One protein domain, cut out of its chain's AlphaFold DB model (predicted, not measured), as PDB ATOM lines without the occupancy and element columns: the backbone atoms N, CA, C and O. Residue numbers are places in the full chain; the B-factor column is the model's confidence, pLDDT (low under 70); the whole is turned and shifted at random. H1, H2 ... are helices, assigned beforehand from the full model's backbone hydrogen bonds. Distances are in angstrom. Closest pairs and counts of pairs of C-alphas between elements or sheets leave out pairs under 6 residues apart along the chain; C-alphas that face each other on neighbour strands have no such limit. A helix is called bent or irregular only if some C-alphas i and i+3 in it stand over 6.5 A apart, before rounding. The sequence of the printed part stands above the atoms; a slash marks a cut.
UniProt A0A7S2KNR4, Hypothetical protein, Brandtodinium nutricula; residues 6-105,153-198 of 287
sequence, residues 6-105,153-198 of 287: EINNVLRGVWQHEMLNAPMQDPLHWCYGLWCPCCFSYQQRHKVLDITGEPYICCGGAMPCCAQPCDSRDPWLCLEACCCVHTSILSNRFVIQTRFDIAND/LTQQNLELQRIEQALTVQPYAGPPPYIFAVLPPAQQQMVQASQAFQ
ATOM      1  N   GLU A   6     217.176 188.485 168.712       85.31
ATOM      2  CA  GLU A   6     217.905 189.597 168.084       85.31
ATOM      3  C   GLU A   6     219.207 189.145 167.414       85.31
ATOM      4  O   GLU A   6     219.543 189.624 166.335       85.31
ATOM      5  N   ILE A   7     219.918 188.199 168.036       85.50
ATOM      6  CA  ILE A   7     221.159 187.635 167.502       85.50
ATOM      7  C   ILE A   7     220.826 186.624 166.405       85.50
ATOM      8  O   ILE A   7     221.443 186.654 165.350       85.50
ATOM      9  N   ASN A   8     219.823 185.766 166.605       85.25
ATOM     10  CA  ASN A   8     219.451 184.777 165.592       85.25
ATOM     11  C   ASN A   8     219.003 185.429 164.272       85.25
ATOM     12  O   ASN A   8     219.359 184.962 163.199       85.25
ATOM     13  N   ASN A   9     218.283 186.551 164.349       86.69
ATOM     14  CA  ASN A   9     217.765 187.264 163.179       86.69
ATOM     15  C   ASN A   9     218.849 187.928 162.316       86.69
ATOM     16  O   ASN A   9     218.566 188.296 161.175       86.69
ATOM     17  N   VAL A  10     220.062 188.132 162.846       89.38
ATOM     18  CA  VAL A  10     221.174 188.696 162.062       89.38
ATOM     19  C   VAL A  10     222.035 187.630 161.395       89.38
ATOM     20  O   VAL A  10     222.754 187.964 160.453       89.38
ATOM     21  N   LEU A  11     221.967 186.382 161.871       89.31
ATOM     22  CA  LEU A  11     222.745 185.265 161.344       89.31
ATOM     23  C   LEU A  11     222.172 184.814 160.001       89.31
ATOM     24  O   LEU A  11     220.954 184.756 159.824       89.31
ATOM     25  N   ARG A  12     223.047 184.523 159.037       89.19
ATOM     26  CA  ARG A  12     222.645 184.245 157.646       89.19
ATOM     27  C   ARG A  12     223.000 182.848 157.170       89.19
ATOM     28  O   ARG A  12     222.338 182.339 156.267       89.19
ATOM     29  N   GLY A  13     224.048 182.249 157.718       88.94
ATOM     30  CA  GLY A  13     224.440 180.891 157.378       88.94
ATOM     31  C   GLY A  13     223.509 179.854 157.991       88.94
ATOM     32  O   GLY A  13     222.753 180.115 158.927       88.94
ATOM     33  N   VAL A  14     223.583 178.653 157.433       89.75
ATOM     34  CA  VAL A  14     222.767 177.500 157.813       89.75
ATOM     35  C   VAL A  14     223.677 176.341 158.188       89.75
ATOM     36  O   VAL A  14     224.777 176.212 157.646       89.75
ATOM     37  N   TRP A  15     223.215 175.494 159.103       89.25
ATOM     38  CA  TRP A  15     223.901 174.247 159.424       89.25
ATOM     39  C   TRP A  15     223.948 173.342 158.194       89.25
ATOM     40  O   TRP A  15     222.934 173.162 157.521       89.25
ATOM     41  N   GLN A  16     225.105 172.739 157.908       88.00
ATOM     42  CA  GLN A  16     225.185 171.771 156.811       88.00
ATOM     43  C   GLN A  16     224.365 170.508 157.111       88.00
ATOM     44  O   GLN A  16     223.777 169.907 156.211       88.00
ATOM     45  N   HIS A  17     224.347 170.101 158.378       88.31
ATOM     46  CA  HIS A  17     223.610 168.941 158.849       88.31
ATOM     47  C   HIS A  17     222.572 169.372 159.881       88.31
ATOM     48  O   HIS A  17     222.899 170.012 160.881       88.31
ATOM     49  N   GLU A  18     221.320 168.993 159.646       85.62
ATOM     50  CA  GLU A  18     220.235 169.188 160.607       85.62
ATOM     51  C   GLU A  18     220.458 168.320 161.849       85.62
ATOM     52  O   GLU A  18     220.958 167.191 161.768       85.62
ATOM     53  N   MET A  19     220.032 168.818 163.007       83.62
ATOM     54  CA  MET A  19     220.260 168.146 164.288       83.62
ATOM     55  C   MET A  19     219.572 166.772 164.364       83.62
ATOM     56  O   MET A  19     220.127 165.836 164.938       83.62
ATOM     57  N   LEU A  20     218.402 166.616 163.733       83.50
ATOM     58  CA  LEU A  20     217.681 165.337 163.658       83.50
ATOM     59  C   LEU A  20     218.432 164.276 162.844       83.50
ATOM     60  O   LEU A  20     218.309 163.085 163.121       83.50
ATOM     61  N   ASN A  21     219.230 164.709 161.868       86.94
ATOM     62  CA  ASN A  21     219.993 163.822 160.996       86.94
ATOM     63  C   ASN A  21     221.402 163.528 161.538       86.94
ATOM     64  O   ASN A  21     222.064 162.619 161.036       86.94
ATOM     65  N   ALA A  22     221.855 164.232 162.581       86.94
ATOM     66  CA  ALA A  22     223.181 164.059 163.177       86.94
ATOM     67  C   ALA A  22     223.537 162.597 163.549       86.94
ATOM     68  O   ALA A  22     224.645 162.174 163.212       86.94
ATOM     69  N   PRO A  23     222.633 161.777 164.134       88.81
ATOM     70  CA  PRO A  23     222.944 160.382 164.467       88.81
ATOM     71  C   PRO A  23     223.219 159.502 163.243       88.81
ATOM     72  O   PRO A  23     223.930 158.508 163.345       88.81
ATOM     73  N   MET A  24     222.635 159.838 162.088       91.50
ATOM     74  CA  MET A  24     222.825 159.082 160.846       91.50
ATOM     75  C   MET A  24     224.116 159.479 160.131       91.50
ATOM     76  O   MET A  24     224.705 158.656 159.436       91.50
ATOM     77  N   GLN A  25     224.549 160.729 160.302       93.50
ATOM     78  CA  GLN A  25     225.761 161.245 159.666       93.50
ATOM     79  C   GLN A  25     227.025 160.816 160.411       93.50
ATOM     80  O   GLN A  25     228.023 160.481 159.779       93.50
ATOM     81  N   ASP A  26     226.980 160.796 161.744       93.88
ATOM     82  CA  ASP A  26     228.113 160.379 162.568       93.88
ATOM     83  C   ASP A  26     227.648 159.616 163.821       93.88
ATOM     84  O   ASP A  26     227.607 160.159 164.932       93.88
ATOM     85  N   PRO A  27     227.280 158.329 163.665       94.31
ATOM     86  CA  PRO A  27     226.754 157.524 164.764       94.31
ATOM     87  C   PRO A  27     227.787 157.286 165.873       94.31
ATOM     88  O   PRO A  27     227.415 157.071 167.026       94.31
ATOM     89  N   LEU A  28     229.085 157.319 165.553       95.25
ATOM     90  CA  LEU A  28     230.147 157.090 166.533       95.25
ATOM     91  C   LEU A  28     230.299 158.289 167.465       95.25
ATOM     92  O   LEU A  28     230.324 158.104 168.683       95.25
ATOM     93  N   HIS A  29     230.345 159.508 166.920       95.38
ATOM     94  CA  HIS A  29     230.388 160.708 167.752       95.38
ATOM     95  C   HIS A  29     229.057 160.961 168.462       95.38
ATOM     96  O   HIS A  29     229.065 161.453 169.589       95.38
ATOM     97  N   TRP A  30     227.933 160.530 167.885       96.00
ATOM     98  CA  TRP A  30     226.657 160.521 168.596       96.00
ATOM     99  C   TRP A  30     226.671 159.573 169.805       96.00
ATOM    100  O   TRP A  30     226.277 159.946 170.911       96.00
ATOM    101  N   CYS A  31     227.207 158.361 169.669       95.25
ATOM    102  CA  CYS A  31     227.422 157.503 170.834       95.25
ATOM    103  C   CYS A  31     228.394 158.162 171.826       95.25
ATOM    104  O   CYS A  31     228.133 158.196 173.023       95.25
ATOM    105  N   TYR A  32     229.482 158.767 171.361       96.12
ATOM    106  CA  TYR A  32     230.415 159.460 172.248       96.12
ATOM    107  C   TYR A  32     229.755 160.601 173.042       96.12
ATOM    108  O   TYR A  32     229.966 160.700 174.250       96.12
ATOM    109  N   GLY A  33     228.894 161.402 172.413       94.38
ATOM    110  CA  GLY A  33     228.128 162.455 173.083       94.38
ATOM    111  C   GLY A  33     227.094 161.934 174.073       94.38
ATOM    112  O   GLY A  33     226.843 162.590 175.080       94.38
ATOM    113  N   LEU A  34     226.540 160.744 173.836       93.31
ATOM    114  CA  LEU A  34     225.595 160.115 174.757       93.31
ATOM    115  C   LEU A  34     226.290 159.609 176.033       93.31
ATOM    116  O   LEU A  34     225.741 159.737 177.123       93.31
ATOM    117  N   TRP A  35     227.498 159.049 175.904       93.38
ATOM    118  CA  TRP A  35     228.200 158.374 177.005       93.38
ATOM    119  C   TRP A  35     229.262 159.239 177.707       93.38
ATOM    120  O   TRP A  35     229.493 159.053 178.900       93.38
ATOM    121  N   CYS A  36     229.900 160.192 177.016       95.12
ATOM    122  CA  CYS A  36     230.761 161.207 177.639       95.12
ATOM    123  C   CYS A  36     230.514 162.624 177.075       95.12
ATOM    124  O   CYS A  36     231.388 163.197 176.413       95.12
ATOM    125  N   PRO A  37     229.361 163.251 177.380       93.94
ATOM    126  CA  PRO A  37     229.065 164.609 176.920       93.94
ATOM    127  C   PRO A  37     230.054 165.653 177.462       93.94
ATOM    128  O   PRO A  37     230.381 166.607 176.760       93.94
ATOM    129  N   CYS A  38     230.577 165.472 178.683       94.38
ATOM    130  CA  CYS A  38     231.567 166.386 179.262       94.38
ATOM    131  C   CYS A  38     232.889 166.357 178.482       94.38
ATOM    132  O   CYS A  38     233.387 167.410 178.085       94.38
ATOM    133  N   CYS A  39     233.423 165.166 178.185       95.06
ATOM    134  CA  CYS A  39     234.639 165.015 177.389       95.06
ATOM    135  C   CYS A  39     234.474 165.659 176.005       95.06
ATOM    136  O   CYS A  39     235.363 166.367 175.528       95.06
ATOM    137  N   PHE A  40     233.328 165.417 175.360       96.56
ATOM    138  CA  PHE A  40     233.063 165.929 174.023       96.56
ATOM    139  C   PHE A  40     232.930 167.458 174.027       96.56
ATOM    140  O   PHE A  40     233.587 168.131 173.233       96.56
ATOM    141  N   SER A  41     232.182 168.021 174.982       95.31
ATOM    142  CA  SER A  41     232.051 169.474 175.150       95.31
ATOM    143  C   SER A  41     233.403 170.146 175.417       95.31
ATOM    144  O   SER A  41     233.708 171.173 174.809       95.31
ATOM    145  N   TYR A  42     234.246 169.547 176.267       94.50
ATOM    146  CA  TYR A  42     235.604 170.024 176.547       94.50
ATOM    147  C   TYR A  42     236.459 170.085 175.274       94.50
ATOM    148  O   TYR A  42     237.021 171.134 174.952       94.50
ATOM    149  N   GLN A  43     236.529 168.983 174.518       95.06
ATOM    150  CA  GLN A  43     237.341 168.905 173.298       95.06
ATOM    151  C   GLN A  43     236.866 169.906 172.246       95.06
ATOM    152  O   GLN A  43     237.668 170.595 171.615       95.06
ATOM    153  N   GLN A  44     235.552 170.025 172.093       95.38
ATOM    154  CA  GLN A  44     234.939 170.939 171.146       95.38
ATOM    155  C   GLN A  44     235.209 172.407 171.504       95.38
ATOM    156  O   GLN A  44     235.512 173.217 170.626       95.38
ATOM    157  N   ARG A  45     235.169 172.748 172.798       93.50
ATOM    158  CA  ARG A  45     235.520 174.086 173.281       93.50
ATOM    159  C   ARG A  45     236.997 174.395 173.057       93.50
ATOM    160  O   ARG A  45     237.318 175.492 172.616       93.50
ATOM    161  N   HIS A  46     237.892 173.445 173.322       93.19
ATOM    162  CA  HIS A  46     239.323 173.623 173.070       93.19
ATOM    163  C   HIS A  46     239.579 173.912 171.585       93.19
ATOM    164  O   HIS A  46     240.212 174.908 171.243       93.19
ATOM    165  N   LYS A  47     238.971 173.108 170.706       93.94
ATOM    166  CA  LYS A  47     239.048 173.264 169.252       93.94
ATOM    167  C   LYS A  47     238.509 174.612 168.770       93.94
ATOM    168  O   LYS A  47     239.167 175.271 167.972       93.94
ATOM    169  N   VAL A  48     237.358 175.074 169.277       93.31
ATOM    170  CA  VAL A  48     236.817 176.381 168.863       93.31
ATOM    171  C   VAL A  48     237.715 177.539 169.304       93.31
ATOM    172  O   VAL A  48     237.888 178.481 168.541       93.31
ATOM    173  N   LEU A  49     238.305 177.468 170.502       91.44
ATOM    174  CA  LEU A  49     239.207 178.508 171.009       91.44
ATOM    175  C   LEU A  49     240.541 178.530 170.257       91.44
ATOM    176  O   LEU A  49     241.084 179.606 170.027       91.44
ATOM    177  N   ASP A  50     241.054 177.368 169.849       91.31
ATOM    178  CA  ASP A  50     242.258 177.283 169.014       91.31
ATOM    179  C   ASP A  50     242.027 177.887 167.629       91.31
ATOM    180  O   ASP A  50     242.885 178.601 167.112       91.31
ATOM    181  N   ILE A  51     240.849 177.647 167.050       91.19
ATOM    182  CA  ILE A  51     240.465 178.212 165.757       91.19
ATOM    183  C   ILE A  51     240.299 179.737 165.842       91.19
ATOM    184  O   ILE A  51     240.757 180.458 164.955       91.19
ATOM    185  N   THR A  52     239.612 180.241 166.871       90.44
ATOM    186  CA  THR A  52     239.286 181.673 166.965       90.44
ATOM    187  C   THR A  52     240.411 182.514 167.561       90.44
ATOM    188  O   THR A  52     240.421 183.731 167.378       90.44
ATOM    189  N   GLY A  53     241.347 181.889 168.284       87.81
ATOM    190  CA  GLY A  53     242.398 182.575 169.033       87.81
ATOM    191  C   GLY A  53     241.866 183.421 170.196       87.81
ATOM    192  O   GLY A  53     242.551 184.329 170.663       87.81
ATOM    193  N   GLU A  54     240.628 183.183 170.637       88.81
ATOM    194  CA  GLU A  54     239.989 183.947 171.710       88.81
ATOM    195  C   GLU A  54     240.391 183.440 173.101       88.81
ATOM    196  O   GLU A  54     240.567 182.233 173.301       88.81
ATOM    197  N   PRO A  55     240.511 184.337 174.100       86.38
ATOM    198  CA  PRO A  55     240.785 183.921 175.465       86.38
ATOM    199  C   PRO A  55     239.612 183.111 176.019       86.38
ATOM    200  O   PRO A  55     238.444 183.363 175.715       86.38
ATOM    201  N   TYR A  56     239.916 182.150 176.885       86.19
ATOM    202  CA  TYR A  56     238.883 181.388 177.570       86.19
ATOM    203  C   TYR A  56     238.117 182.266 178.571       86.19
ATOM    204  O   TYR A  56     238.708 182.949 179.405       86.19
ATOM    205  N   ILE A  57     236.787 182.178 178.523       83.00
ATOM    206  CA  ILE A  57     235.879 182.668 179.562       83.00
ATOM    207  C   ILE A  57     234.914 181.536 179.900       83.00
ATOM    208  O   ILE A  57     234.274 180.981 178.999       83.00
ATOM    209  N   CYS A  58     234.785 181.237 181.194       82.25
ATOM    210  CA  CYS A  58     233.907 180.182 181.691       82.25
ATOM    211  C   CYS A  58     232.460 180.380 181.226       82.25
ATOM    212  O   CYS A  58     231.898 181.479 181.306       82.25
ATOM    213  N   CYS A  59     231.866 179.304 180.711       81.00
ATOM    214  CA  CYS A  59     230.517 179.247 180.154       81.00
ATOM    215  C   CYS A  59     230.271 180.291 179.048       81.00
ATOM    216  O   CYS A  59     229.122 180.652 178.780       81.00
ATOM    217  N   GLY A  60     231.319 180.831 178.413       76.94
ATOM    218  CA  GLY A  60     231.207 181.940 177.458       76.94
ATOM    219  C   GLY A  60     230.645 183.224 178.081       76.94
ATOM    220  O   GLY A  60     229.968 183.995 177.403       76.94
ATOM    221  N   GLY A  61     230.858 183.443 179.382       77.12
ATOM    222  CA  GLY A  61     230.365 184.624 180.096       77.12
ATOM    223  C   GLY A  61     228.863 184.599 180.395       77.12
ATOM    224  O   GLY A  61     228.293 185.623 180.759       77.12
ATOM    225  N   ALA A  62     228.207 183.443 180.239       69.75
ATOM    226  CA  ALA A  62     226.785 183.274 180.535       69.75
ATOM    227  C   ALA A  62     226.459 183.254 182.033       69.75
ATOM    228  O   ALA A  62     225.333 183.564 182.416       69.75
ATOM    229  N   MET A  63     227.422 182.856 182.865       65.06
ATOM    230  CA  MET A  63     227.259 182.706 184.308       65.06
ATOM    231  C   MET A  63     228.345 183.513 185.034       65.06
ATOM    232  O   MET A  63     229.515 183.411 184.667       65.06
ATOM    233  N   PRO A  64     228.004 184.269 186.092       58.53
ATOM    234  CA  PRO A  64     228.977 185.040 186.871       58.53
ATOM    235  C   PRO A  64     229.856 184.178 187.802       58.53
ATOM    236  O   PRO A  64     230.735 184.707 188.477       58.53
ATOM    237  N   CYS A  65     229.639 182.860 187.866       57.00
ATOM    238  CA  CYS A  65     230.171 181.983 188.914       57.00
ATOM    239  C   CYS A  65     231.686 181.697 188.856       57.00
ATOM    240  O   CYS A  65     232.221 181.172 189.828       57.00
ATOM    241  N   CYS A  66     232.392 182.023 187.766       53.66
ATOM    242  CA  CYS A  66     233.824 181.700 187.613       53.66
ATOM    243  C   CYS A  66     234.623 182.801 186.887       53.66
ATOM    244  O   CYS A  66     235.525 182.511 186.106       53.66
ATOM    245  N   ALA A  67     234.266 184.070 187.095       49.78
ATOM    246  CA  ALA A  67     234.808 185.219 186.362       49.78
ATOM    247  C   ALA A  67     236.191 185.705 186.852       49.78
ATOM    248  O   ALA A  67     236.424 186.912 186.914       49.78
ATOM    249  N   GLN A  68     237.104 184.803 187.227       54.41
ATOM    250  CA  GLN A  68     238.486 185.206 187.508       54.41
ATOM    251  C   GLN A  68     239.354 185.058 186.251       54.41
ATOM    252  O   GLN A  68     239.266 184.027 185.580       54.41
ATOM    253  N   PRO A  69     240.178 186.065 185.900       53.47
ATOM    254  CA  PRO A  69     241.191 185.908 184.864       53.47
ATOM    255  C   PRO A  69     242.153 184.801 185.295       53.47
ATOM    256  O   PRO A  69     242.634 184.798 186.427       53.47
ATOM    257  N   CYS A  70     242.374 183.829 184.417       56.91
ATOM    258  CA  CYS A  70     243.145 182.632 184.727       56.91
ATOM    259  C   CYS A  70     244.264 182.459 183.704       56.91
ATOM    260  O   CYS A  70     244.018 182.534 182.502       56.91
ATOM    261  N   ASP A  71     245.473 182.175 184.190       60.62
ATOM    262  CA  ASP A  71     246.671 181.993 183.357       60.62
ATOM    263  C   ASP A  71     246.642 180.694 182.528       60.62
ATOM    264  O   ASP A  71     247.406 180.539 181.578       60.62
ATOM    265  N   SER A  72     245.758 179.747 182.867       71.50
ATOM    266  CA  SER A  72     245.592 178.468 182.169       71.50
ATOM    267  C   SER A  72     244.117 178.167 181.919       71.50
ATOM    268  O   SER A  72     243.289 178.309 182.820       71.50
ATOM    269  N   ARG A  73     243.786 177.726 180.697       80.06
ATOM    270  CA  ARG A  73     242.412 177.391 180.287       80.06
ATOM    271  C   ARG A  73     241.975 175.978 180.691       80.06
ATOM    272  O   ARG A  73     240.811 175.795 181.028       80.06
ATOM    273  N   ASP A  74     242.875 174.993 180.703       85.31
ATOM    274  CA  ASP A  74     242.497 173.567 180.740       85.31
ATOM    275  C   ASP A  74     241.786 173.106 182.025       85.31
ATOM    276  O   ASP A  74     240.758 172.429 181.911       85.31
ATOM    277  N   PRO A  75     242.237 173.479 183.242       84.56
ATOM    278  CA  PRO A  75     241.561 173.062 184.472       84.56
ATOM    279  C   PRO A  75     240.134 173.612 184.559       84.56
ATOM    280  O   PRO A  75     239.211 172.921 184.989       84.56
ATOM    281  N   TRP A  76     239.943 174.849 184.105       84.44
ATOM    282  CA  TRP A  76     238.654 175.528 184.148       84.44
ATOM    283  C   TRP A  76     237.707 175.044 183.064       84.44
ATOM    284  O   TRP A  76     236.515 174.921 183.326       84.44
ATOM    285  N   LEU A  77     238.232 174.730 181.880       87.69
ATOM    286  CA  LEU A  77     237.467 174.114 180.801       87.69
ATOM    287  C   LEU A  77     236.922 172.749 181.236       87.69
ATOM    288  O   LEU A  77     235.767 172.427 180.978       87.69
ATOM    289  N   CYS A  78     237.748 171.952 181.924       88.19
ATOM    290  CA  CYS A  78     237.343 170.658 182.469       88.19
ATOM    291  C   CYS A  78     236.285 170.821 183.569       88.19
ATOM    292  O   CYS A  78     235.278 170.112 183.573       88.19
ATOM    293  N   LEU A  79     236.473 171.797 184.465       86.75
ATOM    294  CA  LEU A  79     235.495 172.122 185.502       86.75
ATOM    295  C   LEU A  79     234.156 172.564 184.896       86.75
ATOM    296  O   LEU A  79     233.110 172.081 185.317       86.75
ATOM    297  N   GLU A  80     234.173 173.432 183.884       89.25
ATOM    298  CA  GLU A  80     232.973 173.848 183.155       89.25
ATOM    299  C   GLU A  80     232.280 172.646 182.507       89.25
ATOM    300  O   GLU A  80     231.077 172.446 182.691       89.25
ATOM    301  N   ALA A  81     233.039 171.830 181.780       89.50
ATOM    302  CA  ALA A  81     232.506 170.683 181.066       89.50
ATOM    303  C   ALA A  81     231.900 169.634 182.008       89.50
ATOM    304  O   ALA A  81     230.937 168.981 181.623       89.50
ATOM    305  N   CYS A  82     232.423 169.479 183.229       88.12
ATOM    306  CA  CYS A  82     231.928 168.514 184.214       88.12
ATOM    307  C   CYS A  82     230.812 169.069 185.114       88.12
ATOM    308  O   CYS A  82     229.845 168.365 185.394       88.12
ATOM    309  N   CYS A  83     230.923 170.314 185.581       85.50
ATOM    310  CA  CYS A  83     229.981 170.903 186.540       85.50
ATOM    311  C   CYS A  83     228.816 171.638 185.868       85.50
ATOM    312  O   CYS A  83     227.766 171.818 186.480       85.50
ATOM    313  N   CYS A  84     228.992 172.053 184.614       86.94
ATOM    314  CA  CYS A  84     228.046 172.872 183.866       86.94
ATOM    315  C   CYS A  84     227.789 172.289 182.466       86.94
ATOM    316  O   CYS A  84     227.617 173.059 181.525       86.94
ATOM    317  N   VAL A  85     227.736 170.954 182.319       88.62
ATOM    318  CA  VAL A  85     227.664 170.226 181.027       88.62
ATOM    319  C   VAL A  85     226.697 170.883 180.032       88.62
ATOM    320  O   VAL A  85     227.106 171.291 178.950       88.62
ATOM    321  N   HIS A  86     225.425 171.058 180.409       86.94
ATOM    322  CA  HIS A  86     224.406 171.653 179.535       86.94
ATOM    323  C   HIS A  86     224.758 173.088 179.126       86.94
ATOM    324  O   HIS A  86     224.656 173.460 177.958       86.94
ATOM    325  N   THR A  87     225.210 173.903 180.079       87.50
ATOM    326  CA  THR A  87     225.641 175.278 179.805       87.50
ATOM    327  C   THR A  87     226.873 175.306 178.905       87.50
ATOM    328  O   THR A  87     226.944 176.173 178.038       87.50
ATOM    329  N   SER A  88     227.800 174.360 179.072       90.56
ATOM    330  CA  SER A  88     229.007 174.221 178.258       90.56
ATOM    331  C   SER A  88     228.660 173.887 176.807       90.56
ATOM    332  O   SER A  88     229.067 174.614 175.903       90.56
ATOM    333  N   ILE A  89     227.791 172.895 176.579       92.12
ATOM    334  CA  ILE A  89     227.327 172.509 175.235       92.12
ATOM    335  C   ILE A  89     226.630 173.688 174.536       92.12
ATOM    336  O   ILE A  89     226.918 173.998 173.376       92.12
ATOM    337  N   LEU A  90     225.745 174.396 175.249       88.94
ATOM    338  CA  LEU A  90     225.064 175.578 174.710       88.94
ATOM    339  C   LEU A  90     226.028 176.746 174.466       88.94
ATOM    340  O   LEU A  90     225.840 177.511 173.522       88.94
ATOM    341  N   SER A  91     227.057 176.901 175.300       89.56
ATOM    342  CA  SER A  91     228.079 177.935 175.129       89.56
ATOM    343  C   SER A  91     228.959 177.666 173.911       89.56
ATOM    344  O   SER A  91     229.203 178.576 173.115       89.56
ATOM    345  N   ASN A  92     229.367 176.409 173.704       92.38
ATOM    346  CA  ASN A  92     230.040 175.972 172.482       92.38
ATOM    347  C   ASN A  92     229.200 176.316 171.262       92.38
ATOM    348  O   ASN A  92     229.698 176.957 170.340       92.38
ATOM    349  N   ARG A  93     227.908 175.967 171.306       91.31
ATOM    350  CA  ARG A  93     226.967 176.273 170.231       91.31
ATOM    351  C   ARG A  93     226.934 177.754 169.917       91.31
ATOM    352  O   ARG A  93     227.153 178.146 168.779       91.31
ATOM    353  N   PHE A  94     226.708 178.567 170.943       91.19
ATOM    354  CA  PHE A  94     226.595 180.008 170.804       91.19
ATOM    355  C   PHE A  94     227.857 180.621 170.184       91.19
ATOM    356  O   PHE A  94     227.768 181.480 169.305       91.19
ATOM    357  N   VAL A  95     229.042 180.170 170.608       91.88
ATOM    358  CA  VAL A  95     230.300 180.650 170.028       91.88
ATOM    359  C   VAL A  95     230.446 180.200 168.578       91.88
ATOM    360  O   VAL A  95     230.701 181.049 167.734       91.88
ATOM    361  N   ILE A  96     230.202 178.930 168.248       93.06
ATOM    362  CA  ILE A  96     230.254 178.448 166.856       93.06
ATOM    363  C   ILE A  96     229.327 179.286 165.963       93.06
ATOM    364  O   ILE A  96     229.752 179.842 164.954       93.06
ATOM    365  N   GLN A  97     228.080 179.467 166.381       92.31
ATOM    366  CA  GLN A  97     227.087 180.192 165.598       92.31
ATOM    367  C   GLN A  97     227.447 181.656 165.368       92.31
ATOM    368  O   GLN A  97     227.328 182.164 164.257       92.31
ATOM    369  N   THR A  98     227.913 182.345 166.406       92.19
ATOM    370  CA  THR A  98     228.226 183.774 166.301       92.19
ATOM    371  C   THR A  98     229.571 184.055 165.638       92.19
ATOM    372  O   THR A  98     229.751 185.129 165.071       92.19
ATOM    373  N   ARG A  99     230.528 183.123 165.698       92.31
ATOM    374  CA  ARG A  99     231.835 183.279 165.045       92.31
ATOM    375  C   ARG A  99     231.808 182.907 163.571       92.31
ATOM    376  O   ARG A  99     232.494 183.551 162.785       92.31
ATOM    377  N   PHE A 100     230.973 181.943 163.194       93.00
ATOM    378  CA  PHE A 100     230.899 181.434 161.824       93.00
ATOM    379  C   PHE A 100     229.601 181.796 161.092       93.00
ATOM    380  O   PHE A 100     229.359 181.262 160.015       93.00
ATOM    381  N   ASP A 101     228.802 182.719 161.641       93.62
ATOM    382  CA  ASP A 101     227.556 183.216 161.035       93.62
ATOM    383  C   ASP A 101     226.537 182.099 160.738       93.62
ATOM    384  O   ASP A 101     226.098 181.940 159.608       93.62
ATOM    385  N   ILE A 102     226.168 181.292 161.741       92.12
ATOM    386  CA  ILE A 102     225.271 180.131 161.572       92.12
ATOM    387  C   ILE A 102     224.002 180.290 162.417       92.12
ATOM    388  O   ILE A 102     224.059 180.238 163.647       92.12
ATOM    389  N   ALA A 103     222.847 180.447 161.772       89.00
ATOM    390  CA  ALA A 103     221.549 180.611 162.430       89.00
ATOM    391  C   ALA A 103     221.028 179.307 163.066       89.00
ATOM    392  O   ALA A 103     221.503 178.209 162.768       89.00
ATOM    393  N   ASN A 104     220.048 179.420 163.966       84.19
ATOM    394  CA  ASN A 104     219.311 178.266 164.487       84.19
ATOM    395  C   ASN A 104     218.469 177.598 163.391       84.19
ATOM    396  O   ASN A 104     217.843 178.269 162.571       84.19
ATOM    397  N   ASP A 105     218.410 176.272 163.434       76.00
ATOM    398  CA  ASP A 105     217.448 175.454 162.703       76.00
ATOM    399  C   ASP A 105     216.077 175.532 163.421       76.00
ATOM    400  O   ASP A 105     216.035 175.542 164.656       76.00
ATOM    401  N   LEU A 153     225.973 168.087 170.140       94.75
ATOM    402  CA  LEU A 153     227.423 167.865 170.146       94.75
ATOM    403  C   LEU A 153     227.929 167.310 168.811       94.75
ATOM    404  O   LEU A 153     228.940 167.770 168.279       94.75
ATOM    405  N   THR A 154     227.194 166.357 168.243       95.00
ATOM    406  CA  THR A 154     227.534 165.717 166.967       95.00
ATOM    407  C   THR A 154     227.408 166.693 165.800       95.00
ATOM    408  O   THR A 154     228.335 166.808 164.999       95.00
ATOM    409  N   GLN A 155     226.310 167.453 165.734       93.75
ATOM    410  CA  GLN A 155     226.099 168.495 164.725       93.75
ATOM    411  C   GLN A 155     227.233 169.529 164.751       93.75
ATOM    412  O   GLN A 155     227.851 169.818 163.728       93.75
ATOM    413  N   GLN A 156     227.541 170.056 165.936       94.06
ATOM    414  CA  GLN A 156     228.621 171.019 166.139       94.06
ATOM    415  C   GLN A 156     229.992 170.444 165.743       94.06
ATOM    416  O   GLN A 156     230.817 171.164 165.187       94.06
ATOM    417  N   ASN A 157     230.257 169.161 166.015       95.75
ATOM    418  CA  ASN A 157     231.511 168.505 165.639       95.75
ATOM    419  C   ASN A 157     231.671 168.385 164.119       95.75
ATOM    420  O   ASN A 157     232.737 168.708 163.600       95.75
ATOM    421  N   LEU A 158     230.614 167.973 163.415       94.69
ATOM    422  CA  LEU A 158     230.601 167.913 161.951       94.69
ATOM    423  C   LEU A 158     230.846 169.297 161.336       94.69
ATOM    424  O   LEU A 158     231.683 169.442 160.444       94.69
ATOM    425  N   GLU A 159     230.189 170.331 161.866       94.50
ATOM    426  CA  GLU A 159     230.390 171.702 161.388       94.50
ATOM    427  C   GLU A 159     231.813 172.201 161.679       94.50
ATOM    428  O   GLU A 159     232.450 172.795 160.815       94.50
ATOM    429  N   LEU A 160     232.372 171.908 162.857       94.75
ATOM    430  CA  LEU A 160     233.753 172.278 163.176       94.75
ATOM    431  C   LEU A 160     234.782 171.577 162.284       94.75
ATOM    432  O   LEU A 160     235.787 172.189 161.933       94.75
ATOM    433  N   GLN A 161     234.555 170.317 161.904       94.31
ATOM    434  CA  GLN A 161     235.414 169.621 160.940       94.31
ATOM    435  C   GLN A 161     235.367 170.292 159.563       94.31
ATOM    436  O   GLN A 161     236.406 170.483 158.932       94.31
ATOM    437  N   ARG A 162     234.177 170.705 159.113       93.44
ATOM    438  CA  ARG A 162     234.008 171.466 157.869       93.44
ATOM    439  C   ARG A 162     234.716 172.818 157.929       93.44
ATOM    440  O   ARG A 162     235.413 173.192 156.987       93.44
ATOM    441  N   ILE A 163     234.547 173.540 159.034       93.44
ATOM    442  CA  ILE A 163     235.196 174.831 159.270       93.44
ATOM    443  C   ILE A 163     236.717 174.667 159.236       93.44
ATOM    444  O   ILE A 163     237.376 175.411 158.520       93.44
ATOM    445  N   GLU A 164     237.286 173.673 159.922       92.69
ATOM    446  CA  GLU A 164     238.731 173.396 159.858       92.69
ATOM    447  C   GLU A 164     239.229 173.182 158.430       92.69
ATOM    448  O   GLU A 164     240.266 173.727 158.053       92.69
ATOM    449  N   GLN A 165     238.482 172.437 157.614       92.44
ATOM    450  CA  GLN A 165     238.831 172.247 156.208       92.44
ATOM    451  C   GLN A 165     238.800 173.573 155.440       92.44
ATOM    452  O   GLN A 165     239.731 173.861 154.688       92.44
ATOM    453  N   ALA A 166     237.787 174.416 155.656       90.81
ATOM    454  CA  ALA A 166     237.702 175.736 155.028       90.81
ATOM    455  C   ALA A 166     238.848 176.671 155.463       90.81
ATOM    456  O   ALA A 166     239.375 177.435 154.648       90.81
ATOM    457  N   LEU A 167     239.290 176.562 156.718       90.62
ATOM    458  CA  LEU A 167     240.369 177.375 157.280       90.62
ATOM    459  C   LEU A 167     241.744 177.084 156.675       90.62
ATOM    460  O   LEU A 167     242.630 177.935 156.741       90.62
ATOM    461  N   THR A 168     241.921 175.922 156.036       90.12
ATOM    462  CA  THR A 168     243.148 175.621 155.276       90.12
ATOM    463  C   THR A 168     243.330 176.536 154.063       90.12
ATOM    464  O   THR A 168     244.458 176.762 153.631       90.12
ATOM    465  N   VAL A 169     242.231 177.078 153.526       92.00
ATOM    466  CA  VAL A 169     242.232 177.988 152.372       92.00
ATOM    467  C   VAL A 169     242.243 179.443 152.830       92.00
ATOM    468  O   VAL A 169     242.981 180.257 152.277       92.00
ATOM    469  N   GLN A 170     241.428 179.775 153.833       86.94
ATOM    470  CA  GLN A 170     241.292 181.135 154.339       86.94
ATOM    471  C   GLN A 170     241.315 181.146 155.870       86.94
ATOM    472  O   GLN A 170     240.400 180.596 156.478       86.94
ATOM    473  N   PRO A 171     242.299 181.800 156.515       88.25
ATOM    474  CA  PRO A 171     242.367 181.849 157.969       88.25
ATOM    475  C   PRO A 171     241.191 182.633 158.561       88.25
ATOM    476  O   PRO A 171     240.620 183.526 157.929       88.25
ATOM    477  N   TYR A 172     240.852 182.314 159.809       90.62
ATOM    478  CA  TYR A 172     239.776 182.977 160.533       90.62
ATOM    479  C   TYR A 172     240.140 184.441 160.817       90.62
ATOM    480  O   TYR A 172     241.133 184.721 161.486       90.62
ATOM    481  N   ALA A 173     239.320 185.371 160.322       87.06
ATOM    482  CA  ALA A 173     239.541 186.817 160.436       87.06
ATOM    483  C   ALA A 173     238.674 187.490 161.522       87.06
ATOM    484  O   ALA A 173     238.610 188.717 161.598       87.06
ATOM    485  N   GLY A 174     237.994 186.697 162.354       89.31
ATOM    486  CA  GLY A 174     237.025 187.189 163.332       89.31
ATOM    487  C   GLY A 174     235.573 187.142 162.837       89.31
ATOM    488  O   GLY A 174     235.313 186.840 161.669       89.31
ATOM    489  N   PRO A 175     234.610 187.438 163.729       91.44
ATOM    490  CA  PRO A 175     233.199 187.440 163.378       91.44
ATOM    491  C   PRO A 175     232.855 188.638 162.474       91.44
ATOM    492  O   PRO A 175     233.424 189.723 162.637       91.44
ATOM    493  N   PRO A 176     231.873 188.496 161.568       89.12
ATOM    494  CA  PRO A 176     231.354 189.604 160.778       89.12
ATOM    495  C   PRO A 176     230.929 190.828 161.625       89.12
ATOM    496  O   PRO A 176     230.320 190.657 162.687       89.12
ATOM    497  N   PRO A 177     231.146 192.074 161.148       89.88
ATOM    498  CA  PRO A 177     230.888 193.290 161.933       89.88
ATOM    499  C   PRO A 177     229.442 193.445 162.422       89.88
ATOM    500  O   PRO A 177     229.203 193.975 163.506       89.88
ATOM    501  N   TYR A 178     228.470 192.973 161.638       90.00
ATOM    502  CA  TYR A 178     227.055 193.047 162.003       90.00
ATOM    503  C   TYR A 178     226.692 192.091 163.150       90.00
ATOM    504  O   TYR A 178     225.812 192.419 163.941       90.00
ATOM    505  N   ILE A 179     227.389 190.956 163.289       92.12
ATOM    506  CA  ILE A 179     227.225 190.052 164.437       92.12
ATOM    507  C   ILE A 179     227.908 190.660 165.655       92.12
ATOM    508  O   ILE A 179     227.324 190.702 166.733       92.12
ATOM    509  N   PHE A 180     229.123 191.190 165.479       90.88
ATOM    510  CA  PHE A 180     229.887 191.800 166.565       90.88
ATOM    511  C   PHE A 180     229.091 192.886 167.310       90.88
ATOM    512  O   PHE A 180     229.092 192.915 168.540       90.88
ATOM    513  N   ALA A 181     228.344 193.718 166.578       89.75
ATOM    514  CA  ALA A 181     227.522 194.786 167.148       89.75
ATOM    515  C   ALA A 181     226.395 194.295 168.078       89.75
ATOM    516  O   ALA A 181     225.995 195.028 168.981       89.75
ATOM    517  N   VAL A 182     225.892 193.070 167.885       90.06
ATOM    518  CA  VAL A 182     224.790 192.496 168.682       90.06
ATOM    519  C   VAL A 182     225.267 191.510 169.753       90.06
ATOM    520  O   VAL A 182     224.461 190.987 170.526       90.06
ATOM    521  N   LEU A 183     226.575 191.239 169.823       89.62
ATOM    522  CA  LEU A 183     227.138 190.335 170.821       89.62
ATOM    523  C   LEU A 183     227.008 190.901 172.247       89.62
ATOM    524  O   LEU A 183     227.132 192.107 172.448       89.62
ATOM    525  N   PRO A 184     226.844 190.045 173.271       87.19
ATOM    526  CA  PRO A 184     226.938 190.467 174.666       87.19
ATOM    527  C   PRO A 184     228.311 191.080 175.013       87.19
ATOM    528  O   PRO A 184     229.317 190.655 174.441       87.19
ATOM    529  N   PRO A 185     228.413 191.978 176.015       85.50
ATOM    530  CA  PRO A 185     229.674 192.646 176.364       85.50
ATOM    531  C   PRO A 185     230.844 191.693 176.650       85.50
ATOM    532  O   PRO A 185     231.946 191.905 176.157       85.50
ATOM    533  N   ALA A 186     230.605 190.596 177.379       85.06
ATOM    534  CA  ALA A 186     231.639 189.591 177.654       85.06
ATOM    535  C   ALA A 186     232.166 188.921 176.370       85.06
ATOM    536  O   ALA A 186     233.346 188.612 176.263       85.06
ATOM    537  N   GLN A 187     231.298 188.734 175.375       87.88
ATOM    538  CA  GLN A 187     231.650 188.141 174.084       87.88
ATOM    539  C   GLN A 187     232.389 189.140 173.190       87.88
ATOM    540  O   GLN A 187     233.347 188.764 172.521       87.88
ATOM    541  N   GLN A 188     231.998 190.417 173.223       89.88
ATOM    542  CA  GLN A 188     232.729 191.482 172.533       89.88
ATOM    543  C   GLN A 188     234.165 191.601 173.061       89.88
ATOM    544  O   GLN A 188     235.095 191.704 172.266       89.88
ATOM    545  N   GLN A 189     234.355 191.504 174.381       86.38
ATOM    546  CA  GLN A 189     235.682 191.525 175.007       86.38
ATOM    547  C   GLN A 189     236.564 190.354 174.552       86.38
ATOM    548  O   GLN A 189     237.745 190.561 174.286       86.38
ATOM    549  N   MET A 190     236.006 189.143 174.405       86.69
ATOM    550  CA  MET A 190     236.752 187.985 173.884       86.69
ATOM    551  C   MET A 190     237.272 188.232 172.464       86.69
ATOM    552  O   MET A 190     238.451 188.013 172.192       86.69
ATOM    553  N   VAL A 191     236.406 188.730 171.580       89.88
ATOM    554  CA  VAL A 191     236.756 189.027 170.182       89.88
ATOM    555  C   VAL A 191     237.775 190.164 170.096       89.88
ATOM    556  O   VAL A 191     238.730 190.093 169.330       89.88
ATOM    557  N   GLN A 192     237.607 191.221 170.891       88.75
ATOM    558  CA  GLN A 192     238.557 192.335 170.923       88.75
ATOM    559  C   GLN A 192     239.934 191.891 171.423       88.75
ATOM    560  O   GLN A 192     240.953 192.325 170.885       88.75
ATOM    561  N   ALA A 193     239.972 191.008 172.424       84.00
ATOM    562  CA  ALA A 193     241.217 190.460 172.935       84.00
ATOM    563  C   ALA A 193     241.965 189.666 171.854       84.00
ATOM    564  O   ALA A 193     243.154 189.907 171.663       84.00
ATOM    565  N   SER A 194     241.293 188.788 171.095       83.69
ATOM    566  CA  SER A 194     241.955 188.040 170.011       83.69
ATOM    567  C   SER A 194     242.457 188.950 168.890       83.69
ATOM    568  O   SER A 194     243.575 188.776 168.403       83.69
ATOM    569  N   GLN A 195     241.685 189.978 168.526       81.00
ATOM    570  CA  GLN A 195     242.086 190.946 167.503       81.00
ATOM    571  C   GLN A 195     243.319 191.760 167.914       81.00
ATOM    572  O   GLN A 195     244.177 192.017 167.066       81.00
ATOM    573  N   ALA A 196     243.439 192.120 169.197       74.00
ATOM    574  CA  ALA A 196     244.606 192.820 169.730       74.00
ATOM    575  C   ALA A 196     245.889 191.974 169.639       74.00
ATOM    576  O   ALA A 196     246.954 192.512 169.337       74.00
ATOM    577  N   PHE A 197     245.788 190.655 169.835       64.56
ATOM    578  CA  PHE A 197     246.918 189.740 169.652       64.56
ATOM    579  C   PHE A 197     247.265 189.504 168.175       64.56
ATOM    580  O   PHE A 197     248.439 189.353 167.850       64.56
ATOM    581  N   GLN A 198     246.276 189.499 167.274       61.66
ATOM    582  CA  GLN A 198     246.506 189.265 165.842       61.66
ATOM    583  C   GLN A 198     247.047 190.488 165.079       61.66
ATOM    584  O   GLN A 198     247.806 190.310 164.129       61.66
TER     585      GLN A 198
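What this domain is: This is residues 6 to 105 and 153 to 198 of the 287 residues of the protein "Hypothetical protein" of Brandtodinium nutricula (UniProt A0A7S2KNR4). Three long helices, H3, H6 and H7, run the same way as a bundle in the core, with H1 and H2 at one end of the domain and H8 and H9 at the opposite end. H5 packs on H3, and the short H4 packs on H5, H6 and H9. The printed part has 146 residues with nine named helices, H1 to H9 in chain order, and no named strand: all helix. It is compact, with a radius of gyration of the C-alphas of 14.8 A and spans of 40 by 33 by 31 A.

Where its parts are: H1, residues 19 to 25, begins at C-alpha 19 (220.260, 168.146, 164.288) and is irregular: C-alphas 20 and 23 are 7.3 A apart. H2 is residues 27 to 35, H3 37 to 52 (22.2 A), H4 58 to 61, H5 74 to 83 and H6 85 to 100 (22.5 A). H7 is residues 153 to 167 (20.6 A), H8 177 to 180, and H9 185 to 198 (20.1 A), ending at C-alpha 198 (246.506, 189.265, 165.842).

How they stand to each other: H3 and H6 touch at a shallow tilt of 26 degrees, the C-alphas of Ser 41 and Ile 89 closest at 5.6 A. H7, the hub, touches H3 (Gln 44 and Asn 157, C-alphas 6.9 A), H6, H1 and H2. H5 touches H3 at a steep tilt of 41 degrees, opposite ways (Cys 38 and Ala 81, C-alphas 4.8 A). H9 touches H4 with residues 186 to 187 alone (Gly 61 and Ala 186, C-alphas 5.7 A). H8 touches no helix but is near H6 and H9. Each O i to N i+4 pair is within hydrogen-bond range in H2, H3, H5, H6, H7 and H9; H1 has 1 of 3, with 3 of 4 O i to N i+3 pairs, and H4 and H8 are too short.

The domain as a whole: The C-alphas farthest apart, of Met 24 and Ala 196, are 41.1 A apart. Residues 106 to 152 are not printed, a gap of 14.6 A between C-alphas 105 and 153. The link H4 to H5 is long. Residues 62 to 71 and 197 to 198 are under pLDDT 70.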